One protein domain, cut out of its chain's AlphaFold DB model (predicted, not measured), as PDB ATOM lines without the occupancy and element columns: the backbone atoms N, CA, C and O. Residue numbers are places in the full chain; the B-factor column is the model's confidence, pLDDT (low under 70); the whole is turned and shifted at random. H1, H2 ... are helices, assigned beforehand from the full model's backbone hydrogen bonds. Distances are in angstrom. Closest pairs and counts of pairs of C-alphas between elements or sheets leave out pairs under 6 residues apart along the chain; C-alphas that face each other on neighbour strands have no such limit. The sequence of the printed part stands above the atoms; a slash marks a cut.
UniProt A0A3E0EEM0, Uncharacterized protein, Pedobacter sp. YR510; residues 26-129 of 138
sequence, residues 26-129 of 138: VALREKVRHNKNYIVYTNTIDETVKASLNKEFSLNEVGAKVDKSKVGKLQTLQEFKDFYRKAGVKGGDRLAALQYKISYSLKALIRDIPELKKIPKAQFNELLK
ATOM      1  N   VAL A  26      46.524  45.450  13.035       82.69
ATOM      2  CA  VAL A  26      45.670  45.786  14.182       82.69
ATOM      3  C   VAL A  26      44.247  46.046  13.701       82.69
ATOM      4  O   VAL A  26      43.314  45.407  14.193       82.69
ATOM      5  N   ALA A  27      44.082  46.893  12.683       86.00
ATOM      6  CA  ALA A  27      42.779  47.146  12.074       86.00
ATOM      7  C   ALA A  27      42.178  45.869  11.460       86.00
ATOM      8  O   ALA A  27      40.988  45.586  11.618       86.00
ATOM      9  N   LEU A  28      43.006  45.047  10.807       86.88
ATOM     10  CA  LEU A  28      42.580  43.769  10.242       86.88
ATOM     11  C   LEU A  28      42.145  42.775  11.328       86.88
ATOM     12  O   LEU A  28      41.141  42.085  11.160       86.88
ATOM     13  N   ARG A  29      42.857  42.716  12.460       86.50
ATOM     14  CA  ARG A  29      42.470  41.883  13.607       86.50
ATOM     15  C   ARG A  29      41.107  42.282  14.154       86.50
ATOM     16  O   ARG A  29      40.311  41.400  14.467       86.50
ATOM     17  N   GLU A  30      40.839  43.577  14.261       87.94
ATOM     18  CA  GLU A  30      39.555  44.066  14.755       87.94
ATOM     19  C   GLU A  30      38.420  43.736  13.777       87.94
ATOM     20  O   GLU A  30      37.405  43.169  14.181       87.94
ATOM     21  N   LYS A  31      38.636  43.939  12.469       89.44
ATOM     22  CA  LYS A  31      37.695  43.497  11.423       89.44
ATOM     23  C   LYS A  31      37.390  41.998  11.509       89.44
ATOM     24  O   LYS A  31      36.231  41.602  11.418       89.44
ATOM     25  N   VAL A  32      38.416  41.159  11.690       90.56
ATOM     26  CA  VAL A  32      38.248  39.702  11.827       90.56
ATOM     27  C   VAL A  32      37.420  39.368  13.066       90.56
ATOM     28  O   VAL A  32      36.489  38.577  12.961       90.56
ATOM     29  N   ARG A  33      37.698  39.993  14.218       88.19
ATOM     30  CA  ARG A  33      36.992  39.720  15.482       88.19
ATOM     31  C   ARG A  33      35.490  39.964  15.411       88.19
ATOM     32  O   ARG A  33      34.735  39.180  15.978       88.19
ATOM     33  N   HIS A  34      35.070  41.013  14.707       90.56
ATOM     34  CA  HIS A  34      33.653  41.361  14.556       90.56
ATOM     35  C   HIS A  34      32.973  40.660  13.374       90.56
ATOM     36  O   HIS A  34      31.767  40.804  13.177       90.56
ATOM     37  N   ASN A  35      33.706  39.876  12.576       93.75
ATOM     38  CA  ASN A  35      33.116  39.171  11.447       93.75
ATOM     39  C   ASN A  35      32.301  37.953  11.917       93.75
ATOM     40  O   ASN A  35      32.808  37.050  12.585       93.75
ATOM     41  N   LYS A  36      31.036  37.873  11.484       94.69
ATOM     42  CA  LYS A  36      30.124  36.761  11.811       94.69
ATOM     43  C   LYS A  36      30.700  35.380  11.482       94.69
ATOM     44  O   LYS A  36      30.507  34.440  12.248       94.69
ATOM     45  N   ASN A  37      31.435  35.242  10.379       93.50
ATOM     46  CA  ASN A  37      32.012  33.965   9.966       93.50
ATOM     47  C   ASN A  37      33.219  33.587  10.830       93.50
ATOM     48  O   ASN A  37      33.423  32.407  11.097       93.50
ATOM     49  N   TYR A  38      33.979  34.569  11.325       92.56
ATOM     50  CA  TYR A  38      35.019  34.312  12.321       92.56
ATOM     51  C   TYR A  38      34.417  33.810  13.640       92.56
ATOM     52  O   TYR A  38      34.892  32.815  14.182       92.56
ATOM     53  N   ILE A  39      33.318  34.416  14.103       91.88
ATOM     54  CA  ILE A  39      32.597  33.975  15.310       91.88
ATOM     55  C   ILE A  39      32.073  32.538  15.144       91.88
ATOM     56  O   ILE A  39      32.240  31.697  16.030       91.88
ATOM     57  N   VAL A  40      31.470  32.218  13.993       93.25
ATOM     58  CA  VAL A  40      31.018  30.848  13.691       93.25
ATOM     59  C   VAL A  40      32.199  29.878  13.657       93.25
ATOM     60  O   VAL A  40      32.102  28.786  14.220       93.25
ATOM     61  N   TYR A  41      33.319  30.267  13.045       91.62
ATOM     62  CA  TYR A  41      34.545  29.474  13.013       91.62
ATOM     63  C   TYR A  41      35.056  29.155  14.427       91.62
ATOM     64  O   TYR A  41      35.240  27.981  14.749       91.62
ATOM     65  N   THR A  42      35.214  30.160  15.296       90.75
ATOM     66  CA  THR A  42      35.707  29.951  16.667       90.75
ATOM     67  C   THR A  42      34.750  29.096  17.494       90.75
ATOM     68  O   THR A  42      35.189  28.167  18.167       90.75
ATOM     69  N   ASN A  43      33.439  29.330  17.380       92.12
ATOM     70  CA  ASN A  43      32.432  28.532  18.084       92.12
ATOM     71  C   ASN A  43      32.438  27.071  17.622       92.12
ATOM     72  O   ASN A  43      32.279  26.163  18.432       92.12
ATOM     73  N   THR A  44      32.650  26.831  16.325       91.06
ATOM     74  CA  THR A  44      32.700  25.471  15.773       91.06
ATOM     75  C   THR A  44      33.981  24.742  16.189       91.06
ATOM     76  O   THR A  44      33.954  23.531  16.405       91.06
ATOM     77  N   ILE A  45      35.100  25.455  16.364       89.12
ATOM     78  CA  ILE A  45      36.309  24.881  16.975       89.12
ATOM     79  C   ILE A  45      36.030  24.470  18.419       89.12
ATOM     80  O   ILE A  45      36.322  23.331  18.780       89.12
ATOM     81  N   ASP A  46      35.426  25.348  19.220       89.31
ATOM     82  CA  ASP A  46      35.060  25.030  20.604       89.31
ATOM     83  C   ASP A  46      34.107  23.822  20.668       89.31
ATOM     84  O   ASP A  46      34.283  22.932  21.498       89.31
ATOM     85  N   GLU A  47      33.132  23.748  19.758       91.62
ATOM     86  CA  GLU A  47      32.217  22.609  19.607       91.62
ATOM     87  C   GLU A  47      32.968  21.320  19.235       91.62
ATOM     88  O   GLU A  47      32.694  20.262  19.797       91.62
ATOM     89  N   THR A  48      33.973  21.410  18.361       89.62
ATOM     90  CA  THR A  48      34.828  20.277  17.971       89.62
ATOM     91  C   THR A  48      35.655  19.763  19.142       89.62
ATOM     92  O   THR A  48      35.747  18.552  19.354       89.62
ATOM     93  N   VAL A  49      36.239  20.666  19.933       89.44
ATOM     94  CA  VAL A  49      36.995  20.300  21.136       89.44
ATOM     95  C   VAL A  49      36.069  19.648  22.161       89.44
ATOM     96  O   VAL A  49      36.399  18.578  22.669       89.44
ATOM     97  N   LYS A  50      34.890  20.228  22.420       90.25
ATOM     98  CA  LYS A  50      33.892  19.656  23.339       90.25
ATOM     99  C   LYS A  50      33.433  18.266  22.905       90.25
ATOM    100  O   LYS A  50      33.468  17.351  23.717       90.25
ATOM    101  N   ALA A  51      33.074  18.085  21.634       88.69
ATOM    102  CA  ALA A  51      32.659  16.786  21.106       88.69
ATOM    103  C   ALA A  51      33.778  15.735  21.228       88.69
ATOM    104  O   ALA A  51      33.520  14.580  21.574       88.69
ATOM    105  N   SER A  52      35.041  16.139  21.037       89.00
ATOM    106  CA  SER A  52      36.173  15.239  21.261       89.00
ATOM    107  C   SER A  52      36.366  14.877  22.737       89.00
ATOM    108  O   SER A  52      36.611  13.711  23.044       89.00
ATOM    109  N   LEU A  53      36.233  15.842  23.653       90.25
ATOM    110  CA  LEU A  53      36.308  15.601  25.101       90.25
ATOM    111  C   LEU A  53      35.165  14.697  25.587       90.25
ATOM    112  O   LEU A  53      35.386  13.826  26.427       90.25
ATOM    113  N   ASN A  54      33.981  14.834  24.986       93.31
ATOM    114  CA  ASN A  54      32.814  13.982  25.221       93.31
ATOM    115  C   ASN A  54      32.928  12.588  24.576       93.31
ATOM    116  O   ASN A  54      31.990  11.798  24.655       93.31
ATOM    117  N   LYS A  55      34.068  12.260  23.951       89.56
ATOM    118  CA  LYS A  55      34.338  10.972  23.291       89.56
ATOM    119  C   LYS A  55      33.381  10.642  22.136       89.56
ATOM    120  O   LYS A  55      33.270   9.472  21.761       89.56
ATOM    121  N   GLU A  56      32.739  11.645  21.530       90.94
ATOM    122  CA  GLU A  56      31.964  11.455  20.293       90.94
ATOM    123  C   GLU A  56      32.887  11.000  19.151       90.94
ATOM    124  O   GLU A  56      32.525  10.137  18.353       90.94
ATOM    125  N   PHE A  57      34.113  11.533  19.124       89.25
ATOM    126  CA  PHE A  57      35.223  11.106  18.274       89.25
ATOM    127  C   PHE A  57      36.569  11.386  18.966       89.25
ATOM    128  O   PHE A  57      36.674  12.243  19.844       89.25
ATOM    129  N   SER A  58      37.630  10.688  18.559       87.38
ATOM    130  CA  SER A  58      38.988  10.908  19.075       87.38
ATOM    131  C   SER A  58      39.847  11.631  18.042       87.38
ATOM    132  O   SER A  58      40.152  11.077  16.989       87.38
ATOM    133  N   LEU A  59      40.297  12.854  18.344       84.25
ATOM    134  CA  LEU A  59      41.192  13.606  17.451       84.25
ATOM    135  C   LEU A  59      42.532  12.889  17.210       84.25
ATOM    136  O   LEU A  59      43.100  13.002  16.123       84.25
ATOM    137  N   ASN A  60      43.015  12.123  18.193       85.31
ATOM    138  CA  ASN A  60      44.230  11.318  18.052       85.31
ATOM    139  C   ASN A  60      44.018  10.162  17.067       85.31
ATOM    140  O   ASN A  60      44.852   9.931  16.198       85.31
ATOM    141  N   GLU A  61      42.881   9.474  17.175       84.00
ATOM    142  CA  GLU A  61      42.519   8.367  16.286       84.00
ATOM    143  C   GLU A  61      42.277   8.858  14.855       84.00
ATOM    144  O   GLU A  61      42.787   8.278  13.899       84.00
ATOM    145  N   VAL A  62      41.575   9.985  14.711       85.44
ATOM    146  CA  VAL A  62      41.409  10.685  13.432       85.44
ATOM    147  C   VAL A  62      42.775  11.001  12.833       85.44
ATOM    148  O   VAL A  62      43.020  10.686  11.676       85.44
ATOM    149  N   GLY A  63      43.691  11.580  13.614       84.31
ATOM    150  CA  GLY A  63      45.030  11.932  13.145       84.31
ATOM    151  C   GLY A  63      45.868  10.745  12.657       84.31
ATOM    152  O   GLY A  63      46.748  10.963  11.830       84.31
ATOM    153  N   ALA A  64      45.593   9.531  13.143       85.62
ATOM    154  CA  ALA A  64      46.253   8.300  12.712       85.62
ATOM    155  C   ALA A  64      45.588   7.657  11.484       85.62
ATOM    156  O   ALA A  64      46.274   7.086  10.644       85.62
ATOM    157  N   LYS A  65      44.257   7.749  11.371       85.50
ATOM    158  CA  LYS A  65      43.473   7.106  10.301       85.50
ATOM    159  C   LYS A  65      43.316   7.960   9.045       85.50
ATOM    160  O   LYS A  65      42.941   7.450   7.993       85.50
ATOM    161  N   VAL A  66      43.540   9.267   9.157       86.50
ATOM    162  CA  VAL A  66      43.133  10.239   8.146       86.50
ATOM    163  C   VAL A  66      44.328  10.966   7.540       86.50
ATOM    164  O   VAL A  66      45.115  11.604   8.238       86.50
ATOM    165  N   ASP A  67      44.391  10.968   6.210       83.62
ATOM    166  CA  ASP A  67      45.325  11.797   5.452       83.62
ATOM    167  C   ASP A  67      44.861  13.263   5.428       83.62
ATOM    168  O   ASP A  67      43.939  13.656   4.704       83.62
ATOM    169  N   LYS A  68      45.534  14.097   6.222       78.81
ATOM    170  CA  LYS A  68      45.222  15.523   6.389       78.81
ATOM    171  C   LYS A  68      45.384  16.331   5.097       78.81
ATOM    172  O   LYS A  68      44.741  17.370   4.958       78.81
ATOM    173  N   SER A  69      46.187  15.861   4.138       79.88
ATOM    174  CA  SER A  69      46.361  16.537   2.844       79.88
ATOM    175  C   SER A  69      45.096  16.481   1.979       79.88
ATOM    176  O   SER A  69      44.842  17.388   1.184       79.88
ATOM    177  N   LYS A  70      44.259  15.451   2.172       81.19
ATOM    178  CA  LYS A  70      43.014  15.245   1.422       81.19
ATOM    179  C   LYS A  70      41.858  16.089   1.952       81.19
ATOM    180  O   LYS A  70      41.010  16.495   1.166       81.19
ATOM    181  N   VAL A  71      41.863  16.429   3.244       80.06
ATOM    182  CA  VAL A  71      40.796  17.218   3.892       80.06
ATOM    183  C   VAL A  71      40.635  18.593   3.244       80.06
ATOM    184  O   VAL A  71      39.516  19.046   3.025       80.06
ATOM    185  N   GLY A  72      41.746  19.238   2.874       74.50
ATOM    186  CA  GLY A  72      41.727  20.559   2.235       74.50
ATOM    187  C   GLY A  72      41.107  20.583   0.833       74.50
ATOM    188  O   GLY A  72      40.792  21.662   0.339       74.50
ATOM    189  N   LYS A  73      40.924  19.420   0.195       84.06
ATOM    190  CA  LYS A  73      40.345  19.294  -1.153       84.06
ATOM    191  C   LYS A  73      38.831  19.075  -1.137       84.06
ATOM    192  O   LYS A  73      38.200  19.232  -2.175       84.06
ATOM    193  N   LEU A  74      38.260  18.728   0.017       87.50
ATOM    194  CA  LEU A  74      36.835  18.437   0.161       87.50
ATOM    195  C   LEU A  74      36.027  19.741   0.118       87.50
ATOM    196  O   LEU A  74      36.384  20.740   0.754       87.50
ATOM    197  N   GLN A  75      34.934  19.744  -0.640       87.56
ATOM    198  CA  GLN A  75      34.126  20.934  -0.896       87.56
ATOM    199  C   GLN A  75      32.711  20.822  -0.338       87.56
ATOM    200  O   GLN A  75      32.160  21.828   0.107       87.56
ATOM    201  N   THR A  76      32.137  19.622  -0.329       93.50
ATOM    202  CA  THR A  76      30.750  19.365   0.070       93.50
ATOM    203  C   THR A  76      30.672  18.567   1.365       93.50
ATOM    204  O   THR A  76      31.550  17.764   1.674       93.50
ATOM    205  N   LEU A  77      29.586  18.738   2.125       93.62
ATOM    206  CA  LEU A  77      29.357  17.959   3.347       93.62
ATOM    207  C   LEU A  77      29.384  16.444   3.080       93.62
ATOM    208  O   LEU A  77      29.874  15.688   3.917       93.62
ATOM    209  N   GLN A  78      28.881  16.008   1.923       94.88
ATOM    210  CA  GLN A  78      28.869  14.596   1.555       94.88
ATOM    211  C   GLN A  78      30.291  14.049   1.378       94.88
ATOM    212  O   GLN A  78      30.612  13.014   1.951       94.88
ATOM    213  N   GLU A  79      31.176  14.791   0.707       94.44
ATOM    214  CA  GLU A  79      32.589  14.414   0.577       94.44
ATOM    215  C   GLU A  79      33.285  14.300   1.939       94.44
ATOM    216  O   GLU A  79      34.050  13.362   2.160       94.44
ATOM    217  N   PHE A  80      32.995  15.207   2.881       92.88
ATOM    218  CA  PHE A  80      33.502  15.103   4.254       92.88
ATOM    219  C   PHE A  80      32.998  13.840   4.963       92.88
ATOM    220  O   PHE A  80      33.790  13.141   5.597       92.88
ATOM    221  N   LYS A  81      31.701  13.527   4.855       94.75
ATOM    222  CA  LYS A  81      31.118  12.322   5.466       94.75
ATOM    223  C   LYS A  81      31.736  11.057   4.887       94.75
ATOM    224  O   LYS A  81      32.221  10.214   5.639       94.75
ATOM    225  N   ASP A  82      31.783  10.954   3.563       94.56
ATOM    226  CA  ASP A  82      32.331   9.790   2.870       94.56
ATOM    227  C   ASP A  82      33.807   9.587   3.203       94.56
ATOM    228  O   ASP A  82      34.255   8.460   3.406       94.56
ATOM    229  N   PHE A  83      34.562  10.675   3.317       93.12
ATOM    230  CA  PHE A  83      35.964  10.639   3.695       93.12
ATOM    231  C   PHE A  83      36.184  10.078   5.108       93.12
ATOM    232  O   PHE A  83      36.965   9.140   5.279       93.12
ATOM    233  N   TYR A  84      35.471  10.591   6.116       91.69
ATOM    234  CA  TYR A  84      35.605  10.092   7.490       91.69
ATOM    235  C   TYR A  84      35.031   8.682   7.673       91.69
ATOM    236  O   TYR A  84      35.566   7.899   8.460       91.69
ATOM    237  N   ARG A  85      33.991   8.328   6.911       91.94
ATOM    238  CA  ARG A  85      33.417   6.980   6.890       91.94
ATOM    239  C   ARG A  85      34.384   5.962   6.290       91.94
ATOM    240  O   ARG A  85      34.620   4.930   6.909       91.94
ATOM    241  N   LYS A  86      34.999   6.271   5.142       92.75
ATOM    242  CA  LYS A  86      36.028   5.423   4.505       92.75
ATOM    243  C   LYS A  86      37.248   5.223   5.402       92.75
ATOM    244  O   LYS A  86      37.833   4.150   5.398       92.75
ATOM    245  N   ALA A  87      37.603   6.232   6.194       89.62
ATOM    246  CA  ALA A  87      38.676   6.132   7.176       89.62
ATOM    247  C   ALA A  87      38.289   5.342   8.445       89.62
ATOM    248  O   ALA A  87      39.131   5.159   9.321       89.62
ATOM    249  N   GLY A  88      37.035   4.894   8.590       90.38
ATOM    250  CA  GLY A  88      36.585   4.134   9.760       90.38
ATOM    251  C   GLY A  88      36.671   4.933  11.063       90.38
ATOM    252  O   GLY A  88      37.060   4.394  12.104       90.38
ATOM    253  N   VAL A  89      36.379   6.236  11.002       89.69
ATOM    254  CA  VAL A  89      36.393   7.131  12.166       89.69
ATOM    255  C   VAL A  89      35.076   7.013  12.929       89.69
ATOM    256  O   VAL A  89      34.004   7.314  12.397       89.69
ATOM    257  N   LYS A  90      35.151   6.638  14.209       90.25
ATOM    258  CA  LYS A  90      33.996   6.683  15.115       90.25
ATOM    259  C   LYS A  90      33.512   8.130  15.268       90.25
ATOM    260  O   LYS A  90      34.322   9.019  15.511       90.25
ATOM    261  N   GLY A  91      32.210   8.362  15.090       91.19
ATOM    262  CA  GLY A  91      31.636   9.716  15.085       91.19
ATOM    263  C   GLY A  91      31.971  10.533  13.830       91.19
ATOM    264  O   GLY A  91      31.832  11.756  13.837       91.19
ATOM    265  N   GLY A  92      32.409   9.873  12.750       90.94
ATOM    266  CA  GLY A  92      32.870  10.508  11.514       90.94
ATOM    267  C   GLY A  92      31.873  11.487  10.888       90.94
ATOM    268  O   GLY A  92      32.282  12.557  10.454       90.94
ATOM    269  N   ASP A  93      30.571  11.190  10.913       93.56
ATOM    270  CA  ASP A  93      29.537  12.076  10.354       93.56
ATOM    271  C   ASP A  93      29.402  13.393  11.144       93.56
ATOM    272  O   ASP A  93      29.189  14.461  10.562       93.56
ATOM    273  N   ARG A  94      29.574  13.342  12.471       93.88
ATOM    274  CA  ARG A  94      29.562  14.532  13.330       93.88
ATOM    275  C   ARG A  94      30.812  15.374  13.106       93.88
ATOM    276  O   ARG A  94      30.711  16.586  12.927       93.88
ATOM    277  N   LEU A  95      31.974  14.725  13.045       93.25
ATOM    278  CA  LEU A  95      33.237  15.381  12.719       93.25
ATOM    279  C   LEU A  95      33.204  16.012  11.317       93.25
ATOM    280  O   LEU A  95      33.658  17.141  11.149       93.25
ATOM    281  N   ALA A  96      32.615  15.323  10.337       94.06
ATOM    282  CA  ALA A  96      32.412  15.818   8.979       94.06
ATOM    283  C   ALA A  96      31.629  17.133   8.969       94.06
ATOM    284  O   ALA A  96      32.052  18.096   8.332       94.06
ATOM    285  N   ALA A  97      30.516  17.193   9.706       94.88
ATOM    286  CA  ALA A  97      29.687  18.391   9.794       94.88
ATOM    287  C   ALA A  97      30.443  19.581  10.409       94.88
ATOM    288  O   ALA A  97      30.376  20.695   9.887       94.88
ATOM    289  N   LEU A  98      31.198  19.341  11.483       93.94
ATOM    290  CA  LEU A  98      31.995  20.374  12.147       93.94
ATOM    291  C   LEU A  98      33.126  20.885  11.244       93.94
ATOM    292  O   LEU A  98      33.310  22.093  11.101       93.94
ATOM    293  N   GLN A  99      33.837  19.980  10.572       91.88
ATOM    294  CA  GLN A  99      34.920  20.324   9.647       91.88
ATOM    295  C   GLN A  99      34.423  21.062   8.405       91.88
ATOM    296  O   GLN A  99      35.020  22.056   7.990       91.88
ATOM    297  N   TYR A 100      33.285  20.638   7.857       93.44
ATOM    298  CA  TYR A 100      32.623  21.347   6.770       93.44
ATOM    299  C   TYR A 100      32.267  22.782   7.180       93.44
ATOM    300  O   TYR A 100      32.593  23.731   6.467       93.44
ATOM    301  N   LYS A 101      31.672  22.964   8.367       93.12
ATOM    302  CA  LYS A 101      31.296  24.283   8.895       93.12
ATOM    303  C   LYS A 101      32.515  25.174   9.157       93.12
ATOM    304  O   LYS A 101      32.466  26.359   8.828       93.12
ATOM    305  N   ILE A 102      33.621  24.621   9.661       91.50
ATOM    306  CA  ILE A 102      34.911  25.323   9.788       91.50
ATOM    307  C   ILE A 102      35.409  25.793   8.415       91.50
ATOM    308  O   ILE A 102      35.689  26.979   8.237       91.50
ATOM    309  N   SER A 103      35.475  24.884   7.437       89.62
ATOM    310  CA  SER A 103      35.951  25.173   6.077       89.62
ATOM    311  C   SER A 103      35.104  26.251   5.395       89.62
ATOM    312  O   SER A 103      35.637  27.223   4.855       89.62
ATOM    313  N   TYR A 104      33.778  26.131   5.482       91.19
ATOM    314  CA  TYR A 104      32.843  27.102   4.924       91.19
ATOM    315  C   TYR A 104      33.000  28.484   5.570       91.19
ATOM    316  O   TYR A 104      33.109  29.485   4.864       91.19
ATOM    317  N   SER A 105      33.082  28.535   6.901       91.81
ATOM    318  CA  SER A 105      33.227  29.793   7.644       91.81
ATOM    319  C   SER A 105      34.542  30.501   7.314       91.81
ATOM    320  O   SER A 105      34.555  31.712   7.121       91.81
ATOM    321  N   LEU A 106      35.643  29.758   7.160       90.44
ATOM    322  CA  LEU A 106      36.925  30.329   6.736       90.44
ATOM    323  C   LEU A 106      36.884  30.863   5.302       90.44
ATOM    324  O   LEU A 106      37.376  31.960   5.045       90.44
ATOM    325  N   LYS A 107      36.273  30.125   4.364       90.75
ATOM    326  CA  LYS A 107      36.097  30.598   2.981       90.75
ATOM    327  C   LYS A 107      35.251  31.871   2.935       90.75
ATOM    328  O   LYS A 107      35.609  32.813   2.230       90.75
ATOM    329  N   ALA A 108      34.165  31.919   3.707       92.56
ATOM    330  CA  ALA A 108      33.311  33.095   3.816       92.56
ATOM    331  C   ALA A 108      34.048  34.283   4.458       92.56
ATOM    332  O   ALA A 108      33.960  35.391   3.946       92.56
ATOM    333  N   LEU A 109      34.852  34.054   5.501       92.38
ATOM    334  CA  LEU A 109      35.687  35.084   6.126       92.38
ATOM    335  C   LEU A 109      36.695  35.691   5.137       92.38
ATOM    336  O   LEU A 109      36.824  36.907   5.061       92.38
ATOM    337  N   ILE A 110      37.382  34.856   4.353       91.31
ATOM    338  CA  ILE A 110      38.334  35.306   3.323       91.31
ATOM    339  C   ILE A 110      37.624  36.071   2.194       91.31
ATOM    340  O   ILE A 110      38.214  36.959   1.582       91.31
ATOM    341  N   ARG A 111      36.369  35.722   1.891       91.81
ATOM    342  CA  ARG A 111      35.549  36.448   0.914       91.81
ATOM    343  C   ARG A 111      35.122  37.817   1.444       91.81
ATOM    344  O   ARG A 111      35.180  38.781   0.693       91.81
ATOM    345  N   ASP A 112      34.709  37.889   2.707       92.38
ATOM    346  CA  ASP A 112      34.266  39.132   3.347       92.38
ATOM    347  C   ASP A 112      35.439  40.085   3.637       92.38
ATOM    348  O   ASP A 112      35.257  41.299   3.651       92.38
ATOM    349  N   ILE A 113      36.636  39.540   3.878       91.44
ATOM    350  CA  ILE A 113      37.861  40.292   4.178       91.44
ATOM    351  C   ILE A 113      38.974  39.838   3.213       91.44
ATOM    352  O   ILE A 113      39.844  39.039   3.586       91.44
ATOM    353  N   PRO A 114      38.963  40.302   1.950       88.25
ATOM    354  CA  PRO A 114      39.926  39.879   0.935       88.25
ATOM    355  C   PRO A 114      41.373  40.266   1.272       88.25
ATOM    356  O   PRO A 114      42.301  39.633   0.765       88.25
ATOM    357  N   GLU A 115      41.602  41.240   2.162       88.12
ATOM    358  CA  GLU A 115      42.933  41.594   2.674       88.12
ATOM    359  C   GLU A 115      43.635  40.403   3.349       88.12
ATOM    360  O   GLU A 115      44.862  40.321   3.331       88.12
ATOM    361  N   LEU A 116      42.873  39.425   3.858       85.81
ATOM    362  CA  LEU A 116      43.417  38.189   4.426       85.81
ATOM    363  C   LEU A 116      44.196  37.344   3.409       85.81
ATOM    364  O   LEU A 116      45.027  36.533   3.809       85.81
ATOM    365  N   LYS A 117      43.959  37.531   2.104       85.25
ATOM    366  CA  LYS A 117      44.716  36.863   1.032       85.25
ATOM    367  C   LYS A 117      46.106  37.454   0.811       85.25
ATOM    368  O   LYS A 117      46.949  36.804   0.208       85.25
ATOM    369  N   LYS A 118      46.322  38.692   1.261       84.25
ATOM    370  CA  LYS A 118      47.545  39.466   1.007       84.25
ATOM    371  C   LYS A 118      48.591  39.308   2.109       84.25
ATOM    372  O   LYS A 118      49.721  39.756   1.943       84.25
ATOM    373  N   ILE A 119      48.223  38.707   3.241       82.81
ATOM    374  CA  ILE A 119      49.121  38.543   4.384       82.81
ATOM    375  C   ILE A 119      49.828  37.180   4.358       82.81
ATOM    376  O   ILE A 119      49.257  36.188   3.899       82.81
ATOM    377  N   PRO A 120      51.052  37.084   4.907       82.44
ATOM    378  CA  PRO A 120      51.738  35.810   5.055       82.44
ATOM    379  C   PRO A 120      50.914  34.812   5.871       82.44
ATOM    380  O   PRO A 120      50.295  35.162   6.879       82.44
ATOM    381  N   LYS A 121      51.006  33.530   5.511       77.75
ATOM    382  CA  LYS A 121      50.315  32.424   6.199       77.75
ATOM    383  C   LYS A 121      50.526  32.425   7.717       77.75
ATOM    384  O   LYS A 121      49.605  32.119   8.468       77.75
ATOM    385  N   ALA A 122      51.729  32.772   8.173       79.62
ATOM    386  CA  ALA A 122      52.033  32.878   9.597       79.62
ATOM    387  C   ALA A 122      51.161  33.940  10.290       79.62
ATOM    388  O   ALA A 122      50.570  33.657  11.328       79.62
ATOM    389  N   GLN A 123      51.012  35.121   9.683       82.56
ATOM    390  CA  GLN A 123      50.184  36.203  10.222       82.56
ATOM    391  C   GLN A 123      48.695  35.862  10.152       82.56
ATOM    392  O   GLN A 123      47.974  36.088  11.118       82.56
ATOM    393  N   PHE A 124      48.247  35.242   9.057       84.81
ATOM    394  CA  PHE A 124      46.876  34.747   8.935       84.81
ATOM    395  C   PHE A 124      46.532  33.771  10.069       84.81
ATOM    396  O   PHE A 124      45.508  33.917  10.734       84.81
ATOM    397  N   ASN A 125      47.431  32.831  10.366       82.12
ATOM    398  CA  ASN A 125      47.246  31.892  11.470       82.12
ATOM    399  C   ASN A 125      47.214  32.591  12.837       82.12
ATOM    400  O   ASN A 125      46.427  32.193  13.690       82.12
ATOM    401  N   GLU A 126      48.038  33.620  13.063       83.19
ATOM    402  CA  GLU A 126      47.986  34.418  14.298       83.19
ATOM    403  C   GLU A 126      46.663  35.182  14.448       83.19
ATOM    404  O   GLU A 126      46.152  35.295  15.560       83.19
ATOM    405  N   LEU A 127      46.081  35.676  13.351       84.69
ATOM    406  CA  LEU A 127      44.776  36.349  13.369       84.69
ATOM    407  C   LEU A 127      43.623  35.389  13.661       84.69
ATOM    408  O   LEU A 127      42.656  35.766  14.319       84.69
ATOM    409  N   LEU A 128      43.731  34.144  13.193       83.50
ATOM    410  CA  LEU A 128      42.714  33.126  13.424       83.50
ATOM    411  C   LEU A 128      42.766  32.505  14.820       83.50
ATOM    412  O   LEU A 128      41.802  31.846  15.220       83.50
ATOM    413  N   LYS A 129      43.860  32.686  15.568       79.25
ATOM    414  CA  LYS A 129      43.922  32.208  16.949       79.25
ATOM    415  C   LYS A 129      42.854  32.932  17.766       79.25
ATOM    416  O   LYS A 129      42.816  34.165  17.743       79.25
TER     417      LYS A 129
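AT A GLANCE: This is residues 26 to 129 of the 138 residues of an uncharacterized protein of Pedobacter sp. YR510 (UniProt A0A3E0EEM0). What shape does the model show? Two long helices, H2 and H6, lie side by side and run opposite ways to make the long axis, and H5 folds back on H6 at one end as a helical hairpin. The short helices gather at the two ends, H3 and H4 at the end where H5 is, H1, H7 and H8 at the other, with H3 and H8 apart. What is it made of, and how large is it? The printed part has 104 residues with eight named helices, H1 to H8 in order along the chain, and no named strand, an all-helix class. It is compact, with a radius of gyration of the C-alphas of 14.6 A, yet elongated, spanning 43 by 26 by 22 A.

HOW THE PARTS SIT: How does the printed part begin? H1, residues 26 to 34, and H2, residues 36 to 53, are close but not clearly touching, the closest C-alphas being those of Val 32 and Tyr 38, 6.3 A apart. H2 and H6, residues 92 to 112, touch at a shallow tilt of 21 degrees, opposite ways, with the C-alphas of Asn 37 and Ser 105 closest at 4.9 A. What comes between those two? H3, residues 59 to 65, is near H2, about perpendicular at 82 degrees, and meets H4, residues 68 to 71, only through their link. H5, residues 77 to 86, forms a helical hairpin with H6 at a steep tilt of 39 degrees; it touches residues 92 to 100 of H6 alone, and the C-alphas of Tyr 84 and Gly 92 are closest at 4.9 A. What follows H6? H7, residues 114 to 117, is near H6, with the C-alphas of Ile 110 and Leu 116 closest at 5.9 A. H8, residues 121 to 128, is near H1, with the C-alphas of Arg 29 and Leu 127 closest at 6.0 A. What do the backbones show? In H1, H2, H3, H5, H6 and H8 every O i to N i+4 pair is within hydrogen-bond range; H4 and H7 are too short for such a pair.

IN THESE COORDINATES: Where does the first helix begin? C-alpha 26 of H1 is at (45.670, 45.786, 14.182). How long are the longer helices? H2 is 25.7 A from first to last C-alpha, H6 29.8 A and H5 14.2 A. Where does the last helix end? C-alpha 128 of H8 is at (42.714, 33.126, 13.424).

THE WHOLE: How far does it reach? The C-alphas farthest apart, those of Ala 27 and Gly 88, are 43.5 A apart. Is it unbroken? The printed part has no cut, the seven links are tight, and residues 117 to 123, of which 121 to 123 belong to H8, stand free. How confident is the model? The mean pLDDT of the printed part is 88.8, and no printed residue is under 70.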